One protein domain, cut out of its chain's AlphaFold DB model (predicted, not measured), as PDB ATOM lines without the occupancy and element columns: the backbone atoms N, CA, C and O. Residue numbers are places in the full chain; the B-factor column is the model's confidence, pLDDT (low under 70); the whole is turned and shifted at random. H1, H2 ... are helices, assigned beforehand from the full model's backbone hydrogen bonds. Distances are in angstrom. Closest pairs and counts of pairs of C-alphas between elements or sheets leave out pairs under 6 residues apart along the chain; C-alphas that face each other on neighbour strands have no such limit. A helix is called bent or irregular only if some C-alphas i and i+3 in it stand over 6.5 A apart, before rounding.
ATOM      1  N   PRO A 465     -61.781 -66.890 -81.769       86.12
ATOM      2  CA  PRO A 465     -62.821 -65.912 -81.435       86.12
ATOM      3  C   PRO A 465     -62.257 -64.544 -81.006       86.12
ATOM      4  O   PRO A 465     -62.805 -63.509 -81.386       86.12
ATOM      5  N   ASN A 466     -61.123 -64.542 -80.297       89.12
ATOM      6  CA  ASN A 466     -60.440 -63.333 -79.834       89.12
ATOM      7  C   ASN A 466     -59.810 -62.560 -80.997       89.12
ATOM      8  O   ASN A 466     -60.058 -61.364 -81.148       89.12
ATOM      9  N   LEU A 467     -59.062 -63.241 -81.872       86.62
ATOM     10  CA  LEU A 467     -58.461 -62.617 -83.055       86.62
ATOM     11  C   LEU A 467     -59.523 -62.099 -84.040       86.62
ATOM     12  O   LEU A 467     -59.338 -61.039 -84.635       86.62
ATOM     13  N   ARG A 468     -60.673 -62.777 -84.162       86.88
ATOM     14  CA  ARG A 468     -61.824 -62.271 -84.931       86.88
ATOM     15  C   ARG A 468     -62.383 -60.972 -84.364       86.88
ATOM     16  O   ARG A 468     -62.744 -60.089 -85.136       86.88
ATOM     17  N   ALA A 469     -62.469 -60.847 -83.040       86.81
ATOM     18  CA  ALA A 469     -62.943 -59.626 -82.395       86.81
ATOM     19  C   ALA A 469     -61.967 -58.454 -82.604       86.81
ATOM     20  O   ALA A 469     -62.410 -57.329 -82.844       86.81
ATOM     21  N   ILE A 470     -60.655 -58.726 -82.586       89.44
ATOM     22  CA  ILE A 470     -59.609 -57.747 -82.921       89.44
ATOM     23  C   ILE A 470     -59.755 -57.281 -84.376       89.44
ATOM     24  O   ILE A 470     -59.793 -56.076 -84.625       89.44
ATOM     25  N   GLU A 471     -59.895 -58.208 -85.329       87.62
ATOM     26  CA  GLU A 471     -60.037 -57.857 -86.750       87.62
ATOM     27  C   GLU A 471     -61.360 -57.150 -87.071       87.62
ATOM     28  O   GLU A 471     -61.384 -56.195 -87.847       87.62
ATOM     29  N   ALA A 472     -62.465 -57.538 -86.430       87.75
ATOM     30  CA  ALA A 472     -63.741 -56.840 -86.580       87.75
ATOM     31  C   ALA A 472     -63.645 -55.377 -86.116       87.75
ATOM     32  O   ALA A 472     -64.133 -54.472 -86.793       87.75
ATOM     33  N   TRP A 473     -62.979 -55.134 -84.985       92.25
ATOM     34  CA  TRP A 473     -62.747 -53.782 -84.484       92.25
ATOM     35  C   TRP A 473     -61.799 -52.983 -85.390       92.25
ATOM     36  O   TRP A 473     -62.066 -51.816 -85.697       92.25
ATOM     37  N   ARG A 474     -60.730 -53.618 -85.888       91.88
ATOM     38  CA  ARG A 474     -59.813 -53.016 -86.865       91.88
ATOM     39  C   ARG A 474     -60.553 -52.588 -88.136       91.88
ATOM     40  O   ARG A 474     -60.373 -51.457 -88.582       91.88
ATOM     41  N   HIS A 475     -61.430 -53.437 -88.671       86.94
ATOM     42  CA  HIS A 475     -62.234 -53.127 -89.855       86.94
ATOM     43  C   HIS A 475     -63.136 -51.903 -89.638       86.94
ATOM     44  O   HIS A 475     -63.206 -51.021 -90.491       86.94
ATOM     45  N   GLN A 476     -63.781 -51.785 -88.472       88.88
ATOM     46  CA  GLN A 476     -64.587 -50.601 -88.144       88.88
ATOM     47  C   GLN A 476     -63.739 -49.318 -88.067       88.88
ATOM     48  O   GLN A 476     -64.207 -48.236 -88.438       88.88
ATOM     49  N   CYS A 477     -62.480 -49.422 -87.626       89.38
ATOM     50  CA  CYS A 477     -61.537 -48.304 -87.665       89.38
ATOM     51  C   CYS A 477     -61.159 -47.928 -89.103       89.38
ATOM     52  O   CYS A 477     -61.165 -46.744 -89.439       89.38
ATOM     53  N   GLU A 478     -60.871 -48.907 -89.962       89.00
ATOM     54  CA  GLU A 478     -60.561 -48.686 -91.382       89.00
ATOM     55  C   GLU A 478     -61.741 -48.044 -92.134       89.00
ATOM     56  O   GLU A 478     -61.545 -47.081 -92.880       89.00
ATOM     57  N   GLU A 479     -62.979 -48.482 -91.877       87.31
ATOM     58  CA  GLU A 479     -64.184 -47.860 -92.443       87.31
ATOM     59  C   GLU A 479     -64.337 -46.392 -92.029       87.31
ATOM     60  O   GLU A 479     -64.663 -45.531 -92.855       87.31
ATOM     61  N   LEU A 480     -64.122 -46.083 -90.746       87.44
ATOM     62  CA  LEU A 480     -64.192 -44.701 -90.281       87.44
ATOM     63  C   LEU A 480     -63.055 -43.862 -90.878       87.44
ATOM     64  O   LEU A 480     -63.291 -42.718 -91.264       87.44
ATOM     65  N   LEU A 481     -61.851 -44.421 -91.014       87.62
ATOM     66  CA  LEU A 481     -60.709 -43.754 -91.640       87.62
ATOM     67  C   LEU A 481     -60.997 -43.369 -93.101       87.62
ATOM     68  O   LEU A 481     -60.715 -42.238 -93.510       87.62
ATOM     69  N   GLN A 482     -61.606 -44.270 -93.878       84.69
ATOM     70  CA  GLN A 482     -62.028 -43.982 -95.254       84.69
ATOM     71  C   GLN A 482     -63.084 -42.869 -95.298       84.69
ATOM     72  O   GLN A 482     -62.969 -41.932 -96.090       84.69
ATOM     73  N   LYS A 483     -64.077 -42.913 -94.401       84.75
ATOM     74  CA  LYS A 483     -65.125 -41.883 -94.283       84.75
ATOM     75  C   LYS A 483     -64.581 -40.511 -93.871       84.75
ATOM     76  O   LYS A 483     -65.079 -39.492 -94.353       84.75
ATOM     77  N   ILE A 484     -63.565 -40.475 -93.004       84.50
ATOM     78  CA  ILE A 484     -62.849 -39.245 -92.625       84.50
ATOM     79  C   ILE A 484     -62.066 -38.699 -93.826       84.50
ATOM     80  O   ILE A 484     -62.138 -37.505 -94.110       84.50
ATOM     81  N   SER A 485     -61.369 -39.564 -94.568       78.56
ATOM     82  CA  SER A 485     -60.563 -39.174 -95.738       78.56
ATOM     83  C   SER A 485     -61.414 -38.637 -96.898       78.56
ATOM     84  O   SER A 485     -60.976 -37.746 -97.618       78.56
ATOM     85  N   GLY A 486     -62.652 -39.122 -97.043       74.06
ATOM     86  CA  GLY A 486     -63.648 -38.602 -97.989       74.06
ATOM     87  C   GLY A 486     -64.346 -37.302 -97.557       74.06
ATOM     88  O   GLY A 486     -65.263 -36.861 -98.241       74.06
ATOM     89  N   GLY A 487     -63.959 -36.701 -96.422       69.06
ATOM     90  CA  GLY A 487     -64.417 -35.378 -95.973       69.06
ATOM     91  C   GLY A 487     -65.742 -35.333 -95.198       69.06
ATOM     92  O   GLY A 487     -66.099 -34.278 -94.678       69.06
ATOM     93  N   ASN A 488     -66.458 -36.453 -95.064       70.81
ATOM     94  CA  ASN A 488     -67.812 -36.477 -94.487       70.81
ATOM     95  C   ASN A 488     -67.862 -36.747 -92.974       70.81
ATOM     96  O   ASN A 488     -68.915 -36.595 -92.359       70.81
ATOM     97  N   PHE A 489     -66.753 -37.160 -92.353       82.88
ATOM     98  CA  PHE A 489     -66.716 -37.549 -90.941       82.88
ATOM     99  C   PHE A 489     -65.491 -36.978 -90.222       82.88
ATOM    100  O   PHE A 489     -64.467 -36.679 -90.831       82.88
ATOM    101  N   ARG A 490     -65.595 -36.829 -88.899       86.44
ATOM    102  CA  ARG A 490     -64.490 -36.420 -88.020       86.44
ATOM    103  C   ARG A 490     -64.081 -37.580 -87.114       86.44
ATOM    104  O   ARG A 490     -64.888 -38.469 -86.841       86.44
ATOM    105  N   LYS A 491     -62.839 -37.533 -86.625       89.44
ATOM    106  CA  LYS A 491     -62.333 -38.440 -85.585       89.44
ATOM    107  C   LYS A 491     -63.240 -38.401 -84.345       89.44
ATOM    108  O   LYS A 491     -63.736 -37.335 -83.977       89.44
ATOM    109  N   GLN A 492     -63.461 -39.553 -83.716       89.50
ATOM    110  CA  GLN A 492     -64.307 -39.694 -82.525       89.50
ATOM    111  C   GLN A 492     -63.554 -39.269 -81.249       89.50
ATOM    112  O   GLN A 492     -62.327 -39.324 -81.224       89.50
ATOM    113  N   PRO A 493     -64.242 -38.839 -80.180       86.81
ATOM    114  CA  PRO A 493     -63.585 -38.513 -78.914       86.81
ATOM    115  C   PRO A 493     -63.094 -39.775 -78.170       86.81
ATOM    116  O   PRO A 493     -63.710 -40.835 -78.309       86.81
ATOM    117  N   PRO A 494     -62.031 -39.679 -77.343       85.81
ATOM    118  CA  PRO A 494     -61.545 -40.770 -76.491       85.81
ATOM    119  C   PRO A 494     -62.441 -40.970 -75.250       85.81
ATOM    120  O   PRO A 494     -62.011 -40.773 -74.113       85.81
ATOM    121  N   ASP A 495     -63.713 -41.311 -75.463       85.88
ATOM    122  CA  ASP A 495     -64.720 -41.450 -74.406       85.88
ATOM    123  C   ASP A 495     -65.257 -42.886 -74.322       85.88
ATOM    124  O   ASP A 495     -65.923 -43.369 -75.236       85.88
ATOM    125  N   ALA A 496     -64.964 -43.578 -73.217       80.69
ATOM    126  CA  ALA A 496     -65.427 -44.948 -72.977       80.69
ATOM    127  C   ALA A 496     -66.893 -45.025 -72.506       80.69
ATOM    128  O   ALA A 496     -67.474 -46.110 -72.490       80.69
ATOM    129  N   GLY A 497     -67.496 -43.899 -72.110       80.19
ATOM    130  CA  GLY A 497     -68.909 -43.798 -71.733       80.19
ATOM    131  C   GLY A 497     -69.840 -43.564 -72.924       80.19
ATOM    132  O   GLY A 497     -71.052 -43.731 -72.797       80.19
ATOM    133  N   ARG A 498     -69.285 -43.214 -74.089       83.69
ATOM    134  CA  ARG A 498     -70.034 -42.945 -75.315       83.69
ATOM    135  C   ARG A 498     -69.884 -44.097 -76.304       83.69
ATOM    136  O   ARG A 498     -68.776 -44.541 -76.577       83.69
ATOM    137  N   ALA A 499     -71.002 -44.523 -76.889       84.19
ATOM    138  CA  ALA A 499     -71.002 -45.517 -77.959       84.19
ATOM    139  C   ALA A 499     -70.088 -45.082 -79.118       84.19
ATOM    140  O   ALA A 499     -70.275 -44.002 -79.687       84.19
ATOM    141  N   GLY A 500     -69.093 -45.913 -79.442       87.69
ATOM    142  CA  GLY A 500     -68.097 -45.638 -80.476       87.69
ATOM    143  C   GLY A 500     -66.839 -46.503 -80.357       87.69
ATOM    144  O   GLY A 500     -66.676 -47.271 -79.407       87.69
ATOM    145  N   LEU A 501     -65.910 -46.322 -81.301       90.31
ATOM    146  CA  LEU A 501     -64.720 -47.171 -81.463       90.31
ATOM    147  C   LEU A 501     -63.817 -47.188 -80.229       90.31
ATOM    148  O   LEU A 501     -63.185 -48.203 -79.940       90.31
ATOM    149  N   TYR A 502     -63.754 -46.073 -79.496       90.44
ATOM    150  CA  TYR A 502     -62.957 -45.977 -78.276       90.44
ATOM    151  C   TYR A 502     -63.571 -46.785 -77.117       90.44
ATOM    152  O   TYR A 502     -62.845 -47.457 -76.385       90.44
ATOM    153  N   GLN A 503     -64.901 -46.785 -76.971       91.00
ATOM    154  CA  GLN A 503     -65.587 -47.650 -76.006       91.00
ATOM    155  C   GLN A 503     -65.405 -49.129 -76.364       91.00
ATOM    156  O   GLN A 503     -65.136 -49.944 -75.479       91.00
ATOM    157  N   ASP A 504     -65.493 -49.474 -77.649       90.31
ATOM    158  CA  ASP A 504     -65.273 -50.845 -78.116       90.31
ATOM    159  C   ASP A 504     -63.840 -51.320 -77.849       90.31
ATOM    160  O   ASP A 504     -63.651 -52.423 -77.334       90.31
ATOM    161  N   ALA A 505     -62.844 -50.459 -78.084       91.06
ATOM    162  CA  ALA A 505     -61.446 -50.716 -77.748       91.06
ATOM    163  C   ALA A 505     -61.241 -50.937 -76.243       91.06
ATOM    164  O   ALA A 505     -60.565 -51.883 -75.839       91.06
ATOM    165  N   ALA A 506     -61.849 -50.094 -75.401       89.94
ATOM    166  CA  ALA A 506     -61.770 -50.222 -73.947       89.94
ATOM    167  C   ALA A 506     -62.417 -51.519 -73.446       89.94
ATOM    168  O   ALA A 506     -61.874 -52.182 -72.561       89.94
ATOM    169  N   ARG A 507     -63.551 -51.909 -74.038       90.44
ATOM    170  CA  ARG A 507     -64.228 -53.171 -73.741       90.44
ATOM    171  C   ARG A 507     -63.375 -54.371 -74.151       90.44
ATOM    172  O   ARG A 507     -63.187 -55.255 -73.325       90.44
ATOM    173  N   LEU A 508     -62.814 -54.377 -75.362       90.69
ATOM    174  CA  LEU A 508     -61.927 -55.448 -75.834       90.69
ATOM    175  C   LEU A 508     -60.675 -55.581 -74.963       90.69
ATOM    176  O   LEU A 508     -60.356 -56.683 -74.529       90.69
ATOM    177  N   ALA A 509     -60.009 -54.468 -74.645       90.12
ATOM    178  CA  ALA A 509     -58.835 -54.457 -73.772       90.12
ATOM    179  C   ALA A 509     -59.156 -54.987 -72.366       90.12
ATOM    180  O   ALA A 509     -58.377 -55.746 -71.792       90.12
ATOM    181  N   LYS A 510     -60.323 -54.625 -71.816       90.94
ATOM    182  CA  LYS A 510     -60.794 -55.138 -70.526       90.94
ATOM    183  C   LYS A 510     -61.054 -56.646 -70.584       90.94
ATOM    184  O   LYS A 510     -60.510 -57.376 -69.762       90.94
ATOM    185  N   THR A 511     -61.821 -57.111 -71.571       90.31
ATOM    186  CA  THR A 511     -62.115 -58.540 -71.758       90.31
ATOM    187  C   THR A 511     -60.835 -59.354 -71.938       90.31
ATOM    188  O   THR A 511     -60.684 -60.378 -71.285       90.31
ATOM    189  N   ALA A 512     -59.871 -58.868 -72.723       90.31
ATOM    190  CA  ALA A 512     -58.591 -59.541 -72.936       90.31
ATOM    191  C   ALA A 512     -57.745 -59.699 -71.661       90.31
ATOM    192  O   ALA A 512     -56.968 -60.647 -71.527       90.31
ATOM    193  N   LEU A 513     -57.868 -58.772 -70.709       87.88
ATOM    194  CA  LEU A 513     -57.144 -58.830 -69.438       87.88
ATOM    195  C   LEU A 513     -57.850 -59.692 -68.388       87.88
ATOM    196  O   LEU A 513     -57.169 -60.312 -67.577       87.88
ATOM    197  N   GLU A 514     -59.182 -59.730 -68.401       88.69
ATOM    198  CA  GLU A 514     -59.997 -60.404 -67.382       88.69
ATOM    199  C   GLU A 514     -60.361 -61.849 -67.750       88.69
ATOM    200  O   GLU A 514     -60.516 -62.686 -66.862       88.69
ATOM    201  N   ALA A 515     -60.498 -62.154 -69.040       86.06
ATOM    202  CA  ALA A 515     -60.925 -63.465 -69.500       86.06
ATOM    203  C   ALA A 515     -59.743 -64.446 -69.622       86.06
ATOM    204  O   ALA A 515     -58.637 -64.091 -70.049       86.06
ATOM    205  N   ALA A 516     -59.974 -65.695 -69.211       81.50
ATOM    206  CA  ALA A 516     -58.950 -66.744 -69.152       81.50
ATOM    207  C   ALA A 516     -58.648 -67.390 -70.517       81.50
ATOM    208  O   ALA A 516     -57.645 -68.082 -70.664       81.50
ATOM    209  N   ASP A 517     -59.506 -67.167 -71.509       85.25
ATOM    210  CA  ASP A 517     -59.446 -67.723 -72.862       85.25
ATOM    211  C   ASP A 517     -58.577 -66.903 -73.832       85.25
ATOM    212  O   ASP A 517     -58.446 -67.275 -74.995       85.25
ATOM    213  N   TRP A 518     -57.956 -65.813 -73.367       90.94
ATOM    214  CA  TRP A 518     -57.020 -65.002 -74.150       90.94
ATOM    215  C   TRP A 518     -55.568 -65.424 -73.932       90.94
ATOM    216  O   TRP A 518     -55.031 -65.341 -72.823       90.94
ATOM    217  N   THR A 519     -54.890 -65.786 -75.016       90.56
ATOM    218  CA  THR A 519     -53.468 -66.154 -74.996       90.56
ATOM    219  C   THR A 519     -52.558 -64.919 -74.994       90.56
ATOM    220  O   THR A 519     -52.941 -63.840 -75.444       90.56
ATOM    221  N   ALA A 520     -51.318 -65.051 -74.505       86.12
ATOM    222  CA  ALA A 520     -50.359 -63.938 -74.496       86.12
ATOM    223  C   ALA A 520     -50.087 -63.334 -75.899       86.12
ATOM    224  O   ALA A 520     -50.073 -62.105 -76.006       86.12
ATOM    225  N   PRO A 521     -49.958 -64.133 -76.983       88.19
ATOM    226  CA  PRO A 521     -49.846 -63.593 -78.339       88.19
ATOM    227  C   PRO A 521     -51.063 -62.765 -78.778       88.19
ATOM    228  O   PRO A 521     -50.891 -61.719 -79.397       88.19
ATOM    229  N   GLU A 522     -52.287 -63.173 -78.425       90.12
ATOM    230  CA  GLU A 522     -53.518 -62.447 -78.786       90.12
ATOM    231  C   GLU A 522     -53.648 -61.113 -78.044       90.12
ATOM    232  O   GLU A 522     -54.066 -60.115 -78.631       90.12
ATOM    233  N   LYS A 523     -53.253 -61.071 -76.765       89.12
ATOM    234  CA  LYS A 523     -53.232 -59.827 -75.978       89.12
ATOM    235  C   LYS A 523     -52.215 -58.832 -76.542       89.12
ATOM    236  O   LYS A 523     -52.532 -57.649 -76.668       89.12
ATOM    237  N   SER A 524     -51.038 -59.316 -76.949       88.69
ATOM    238  CA  SER A 524     -50.035 -58.487 -77.626       88.69
ATOM    239  C   SER A 524     -50.551 -57.976 -78.974       88.69
ATOM    240  O   SER A 524     -50.462 -56.780 -79.237       88.69
ATOM    241  N   ALA A 525     -51.170 -58.845 -79.782       89.25
ATOM    242  CA  ALA A 525     -51.751 -58.464 -81.069       89.25
ATOM    243  C   ALA A 525     -52.853 -57.399 -80.918       89.25
ATOM    244  O   ALA A 525     -52.892 -56.442 -81.690       89.25
ATOM    245  N   LEU A 526     -53.712 -57.509 -79.895       92.38
ATOM    246  CA  LEU A 526     -54.704 -56.476 -79.581       92.38
ATOM    247  C   LEU A 526     -54.026 -55.144 -79.243       92.38
ATOM    248  O   LEU A 526     -54.436 -54.112 -79.768       92.38
ATOM    249  N   ALA A 527     -52.995 -55.143 -78.394       90.12
ATOM    250  CA  ALA A 527     -52.282 -53.917 -78.036       90.12
ATOM    251  C   ALA A 527     -51.660 -53.232 -79.262       90.12
ATOM    252  O   ALA A 527     -51.777 -52.015 -79.402       90.12
ATOM    253  N   ASP A 528     -51.056 -54.007 -80.163       91.56
ATOM    254  CA  ASP A 528     -50.434 -53.495 -81.386       91.56
ATOM    255  C   ASP A 528     -51.479 -52.892 -82.342       91.56
ATOM    256  O   ASP A 528     -51.305 -51.773 -82.830       91.56
ATOM    257  N   VAL A 529     -52.613 -53.576 -82.538       92.12
ATOM    258  CA  VAL A 529     -53.721 -53.092 -83.381       92.12
ATOM    259  C   VAL A 529     -54.365 -51.830 -82.797       92.12
ATOM    260  O   VAL A 529     -54.577 -50.852 -83.519       92.12
ATOM    261  N   LEU A 530     -54.638 -51.799 -81.488       92.06
ATOM    262  CA  LEU A 530     -55.170 -50.607 -80.822       92.06
ATOM    263  C   LEU A 530     -54.196 -49.426 -80.945       92.06
ATOM    264  O   LEU A 530     -54.619 -48.305 -81.233       92.06
ATOM    265  N   GLU A 531     -52.897 -49.667 -80.757       91.19
ATOM    266  CA  GLU A 531     -51.859 -48.642 -80.856       91.19
ATOM    267  C   GLU A 531     -51.740 -48.047 -82.256       91.19
ATOM    268  O   GLU A 531     -51.570 -46.835 -82.402       91.19
ATOM    269  N   GLN A 532     -51.857 -48.885 -83.282       91.69
ATOM    270  CA  GLN A 532     -51.750 -48.456 -84.667       91.69
ATOM    271  C   GLN A 532     -52.981 -47.661 -85.128       91.69
ATOM    272  O   GLN A 532     -52.830 -46.637 -85.800       91.69
ATOM    273  N   TYR A 533     -54.196 -48.118 -84.804       91.75
ATOM    274  CA  TYR A 533     -55.421 -47.586 -85.412       91.75
ATOM    275  C   TYR A 533     -56.080 -46.458 -84.610       91.75
ATOM    276  O   TYR A 533     -56.549 -45.490 -85.215       91.75
ATOM    277  N   LEU A 534     -56.070 -46.502 -83.272       90.44
ATOM    278  CA  LEU A 534     -56.730 -45.476 -82.450       90.44
ATOM    279  C   LEU A 534     -56.263 -44.027 -82.719       90.44
ATOM    280  O   LEU A 534     -57.134 -43.165 -82.843       90.44
ATOM    281  N   PRO A 535     -54.960 -43.709 -82.893       91.00
ATOM    282  CA  PRO A 535     -54.519 -42.334 -83.179       91.00
ATOM    283  C   PRO A 535     -55.104 -41.767 -84.484       91.00
ATOM    284  O   PRO A 535     -55.206 -40.550 -84.692       91.00
ATOM    285  N   GLN A 536     -55.471 -42.659 -85.403       89.88
ATOM    286  CA  GLN A 536     -55.963 -42.297 -86.721       89.88
ATOM    287  C   GLN A 536     -57.467 -42.008 -86.715       89.88
ATOM    288  O   GLN A 536     -57.921 -41.171 -87.492       89.88
ATOM    289  N   VAL A 537     -58.225 -42.617 -85.800       90.38
ATOM    290  CA  VAL A 537     -59.688 -42.473 -85.721       90.38
ATOM    291  C   VAL A 537     -60.185 -41.714 -84.490       90.38
ATOM    292  O   VAL A 537     -61.342 -41.293 -84.481       90.38
ATOM    293  N   ILE A 538     -59.331 -41.479 -83.487       91.25
ATOM    294  CA  ILE A 538     -59.668 -40.788 -82.235       91.25
ATOM    295  C   ILE A 538     -58.975 -39.421 -82.134       91.25
ATOM    296  O   ILE A 538     -57.812 -39.265 -82.506       91.25
ATOM    297  N   SER A 539     -59.692 -38.410 -81.637       89.00
ATOM    298  CA  SER A 539     -59.166 -37.067 -81.374       89.00
ATOM    299  C   SER A 539     -59.901 -36.384 -80.213       89.00
ATOM    300  O   SER A 539     -61.132 -36.407 -80.194       89.00
ATOM    301  N   PRO A 540     -59.196 -35.694 -79.298       87.44
ATOM    302  CA  PRO A 540     -57.735 -35.589 -79.213       87.44
ATOM    303  C   PRO A 540     -57.086 -36.927 -78.816       87.44
ATOM    304  O   PRO A 540     -57.717 -37.758 -78.168       87.44
ATOM    305  N   TRP A 541     -55.835 -37.149 -79.223       88.19
ATOM    306  CA  TRP A 541     -55.081 -38.365 -78.905       88.19
ATOM    307  C   TRP A 541     -53.837 -38.024 -78.079       88.19
ATOM    308  O   TRP A 541     -52.891 -37.442 -78.606       88.19
ATOM    309  N   ASP A 542     -53.835 -38.399 -76.796       89.25
ATOM    310  CA  ASP A 542     -52.650 -38.367 -75.929       89.25
ATOM    311  C   ASP A 542     -52.088 -39.794 -75.780       89.25
ATOM    312  O   ASP A 542     -52.662 -40.615 -75.059       89.25
ATOM    313  N   PRO A 543     -50.951 -40.123 -76.420       84.88
ATOM    314  CA  PRO A 543     -50.384 -41.466 -76.360       84.88
ATOM    315  C   PRO A 543     -50.088 -41.953 -74.937       84.88
ATOM    316  O   PRO A 543     -50.250 -43.138 -74.661       84.88
ATOM    317  N   LYS A 544     -49.653 -41.079 -74.017       84.50
ATOM    318  CA  LYS A 544     -49.314 -41.485 -72.643       84.50
ATOM    319  C   LYS A 544     -50.577 -41.800 -71.851       84.50
ATOM    320  O   LYS A 544     -50.630 -42.815 -71.155       84.50
ATOM    321  N   GLU A 545     -51.590 -40.951 -71.977       86.94
ATOM    322  CA  GLU A 545     -52.858 -41.116 -71.273       86.94
ATOM    323  C   GLU A 545     -53.629 -42.343 -71.778       86.94
ATOM    324  O   GLU A 545     -54.070 -43.172 -70.979       86.94
ATOM    325  N   GLN A 546     -53.743 -42.504 -73.100       85.62
ATOM    326  CA  GLN A 546     -54.545 -43.573 -73.696       85.62
ATOM    327  C   GLN A 546     -53.890 -44.955 -73.542       85.62
ATOM    328  O   GLN A 546     -54.582 -45.914 -73.198       85.62
ATOM    329  N   ARG A 547     -52.553 -45.062 -73.654       87.38
ATOM    330  CA  ARG A 547     -51.819 -46.312 -73.344       87.38
ATOM    331  C   ARG A 547     -52.035 -46.762 -71.897       87.38
ATOM    332  O   ARG A 547     -52.150 -47.960 -71.640       87.38
ATOM    333  N   LYS A 548     -52.103 -45.812 -70.953       86.00
ATOM    334  CA  LYS A 548     -52.371 -46.093 -69.536       86.00
ATOM    335  C   LYS A 548     -53.827 -46.512 -69.313       86.00
ATOM    336  O   LYS A 548     -54.064 -47.514 -68.644       86.00
ATOM    337  N   LYS A 549     -54.793 -45.785 -69.889       86.31
ATOM    338  CA  LYS A 549     -56.235 -46.069 -69.757       86.31
ATOM    339  C   LYS A 549     -56.634 -47.423 -70.349       86.31
ATOM    340  O   LYS A 549     -57.392 -48.153 -69.718       86.31
ATOM    341  N   LEU A 550     -56.085 -47.780 -71.510       87.69
ATOM    342  CA  LEU A 550     -56.329 -49.063 -72.180       87.69
ATOM    343  C   LEU A 550     -55.354 -50.174 -71.745       87.69
ATOM    344  O   LEU A 550     -55.408 -51.277 -72.277       87.69
ATOM    345  N   LYS A 551     -54.476 -49.897 -70.766       89.12
ATOM    346  CA  LYS A 551     -53.550 -50.859 -70.142       89.12
ATOM    347  C   LYS A 551     -52.652 -51.619 -71.137       89.12
ATOM    348  O   LYS A 551     -52.463 -52.827 -71.013       89.12
ATOM    349  N   PHE A 552     -52.039 -50.916 -72.092       88.06
ATOM    350  CA  PHE A 552     -51.207 -51.544 -73.135       88.06
ATOM    351  C   PHE A 552     -50.012 -52.331 -72.574       88.06
ATOM    352  O   PHE A 552     -49.687 -53.392 -73.097       88.06
ATOM    353  N   ALA A 553     -49.382 -51.846 -71.496       85.38
ATOM    354  CA  ALA A 553     -48.286 -52.561 -70.832       85.38
ATOM    355  C   ALA A 553     -48.744 -53.940 -70.321       85.38
ATOM    356  O   ALA A 553     -48.130 -54.953 -70.644       85.38
ATOM    357  N   ALA A 554     -49.901 -53.992 -69.651       85.69
ATOM    358  CA  ALA A 554     -50.475 -55.235 -69.143       85.69
ATOM    359  C   ALA A 554     -50.875 -56.204 -70.270       85.69
ATOM    360  O   ALA A 554     -50.678 -57.409 -70.140       85.69
ATOM    361  N   LEU A 555     -51.391 -55.691 -71.395       87.06
ATOM    362  CA  LEU A 555     -51.698 -56.509 -72.576       87.06
ATOM    363  C   LEU A 555     -50.439 -57.122 -73.216       87.06
ATOM    364  O   LEU A 555     -50.504 -58.227 -73.745       87.06
ATOM    365  N   ARG A 556     -49.285 -56.449 -73.120       88.88
ATOM    366  CA  ARG A 556     -47.979 -56.944 -73.597       88.88
ATOM    367  C   ARG A 556     -47.215 -57.789 -72.569       88.88
ATOM    368  O   ARG A 556     -46.072 -58.160 -72.822       88.88
ATOM    369  N   GLY A 557     -47.809 -58.077 -71.409       79.69
ATOM    370  CA  GLY A 557     -47.148 -58.823 -70.331       79.69
ATOM    371  C   GLY A 557     -46.042 -58.041 -69.614       79.69
ATOM    372  O   GLY A 557     -45.190 -58.642 -68.965       79.69
TER     373      GLY A 557
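What this domain is: This is residues 465 to 557 of the 559 residues of the protein "CRISPR system Cms protein Csm5" of Burkholderiales bacterium RIFOXYC12_FULL_65_23 (UniProt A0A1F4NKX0). Three helices, H1, H2 and H3, make an up-and-down bundle whose centres form a triangle, and after H3 the chain folds back so that the very short H5 packs on H2 and H3, on the side away from H1. Short H4 lies near H3 on the way there, and a long loop, residues 486 to 500, joins H1 to H2. The printed part has 93 residues, with five named helices in the order H1, H2, H3, H4, H5 and no named strand, and the class is all helix. The whole is compact, with a radius of gyration of the C-alphas of 12.8 A, yet elongated in outline, spanning 41 by 26 by 21 A.

How they stand to each other: Begin with H1, residues 465 to 485, and H2, residues 501 to 514: the two touch and form a helical hairpin, at a shallow tilt of 18 degrees and running opposite ways. H1 touches H2 with residues 469 to 477 alone, and the closest C-alphas of the two, those of Cys 477 and Leu 501, are 7.1 A apart. Go on to H3, residues 520 to 537, which forms a second helical hairpin with H2, at a shallow tilt of 15 degrees and opposite ways; their closest C-alphas, of Ala 512 and Lys 523, are 6.2 A apart. H3 also touches H1, running the same way at a shallow tilt of 12 degrees, with the closest C-alphas, of Ile 470 and Leu 526, 6.1 A apart. H2 and H3 are the hubs, touching three helices each. Next look at H4, residues 543 to 549: it is close to H3 but not clearly touching it, at a steep tilt of 53 degrees and opposite ways, and the closest C-alphas, of Glu 531 and Arg 547, are 7.9 A apart. H4 is apart from H1, and only just apart from H2, at 8.1 A. Last comes H5, residues 552 to 555, which touches residues 520 to 527 of H3; the closest C-alphas, of Lys 523 and Leu 555, are 5.0 A apart. It also touches residues 509 to 513 of H2, where the closest C-alphas, of Leu 513 and Leu 555, are 6.7 A apart. H5 is apart from H1. In H1, H2 and H4 every backbone O i to N i+4 pair is within hydrogen-bond range, in H3 12 of 14 are, and H5 is too short for such a pair.

Where its parts are: Find C-alpha 465 at (-62.821, -65.912, -81.435); from there H1, the longest helix with 21 residues, runs 30.4 A to C-alpha 485 at (-60.563, -39.174, -95.738). H2 covers 19.9 A from Leu 501 to Glu 514. H3 covers 26.0 A from Ala 520 to Val 537, with a kink of 26 degrees near residue 531. H3 is irregular, but only just: C-alphas 532 and 535 are 6.9 A apart. H4 runs 10.0 A from Pro 543 to Lys 549, and H5 runs 5.0 A from Phe 552 to Leu 555, whose C-alpha stands at (-51.698, -56.509, -72.576).

The domain as a whole: Look for the two C-alphas farthest apart at Gly 487 and Ala 516, 41.6 A from each other, while those of Pro 465 and Gly 557, the first and last printed, are 20.5 A apart. The printed part has no cut. The link from H1 to H2, 15 residues, is long; the links from H2 to H3, H3 to H4 and H4 to H5 are tight. The mean pLDDT of the printed part is 87.4, and one residue, Gly 487, is under 70.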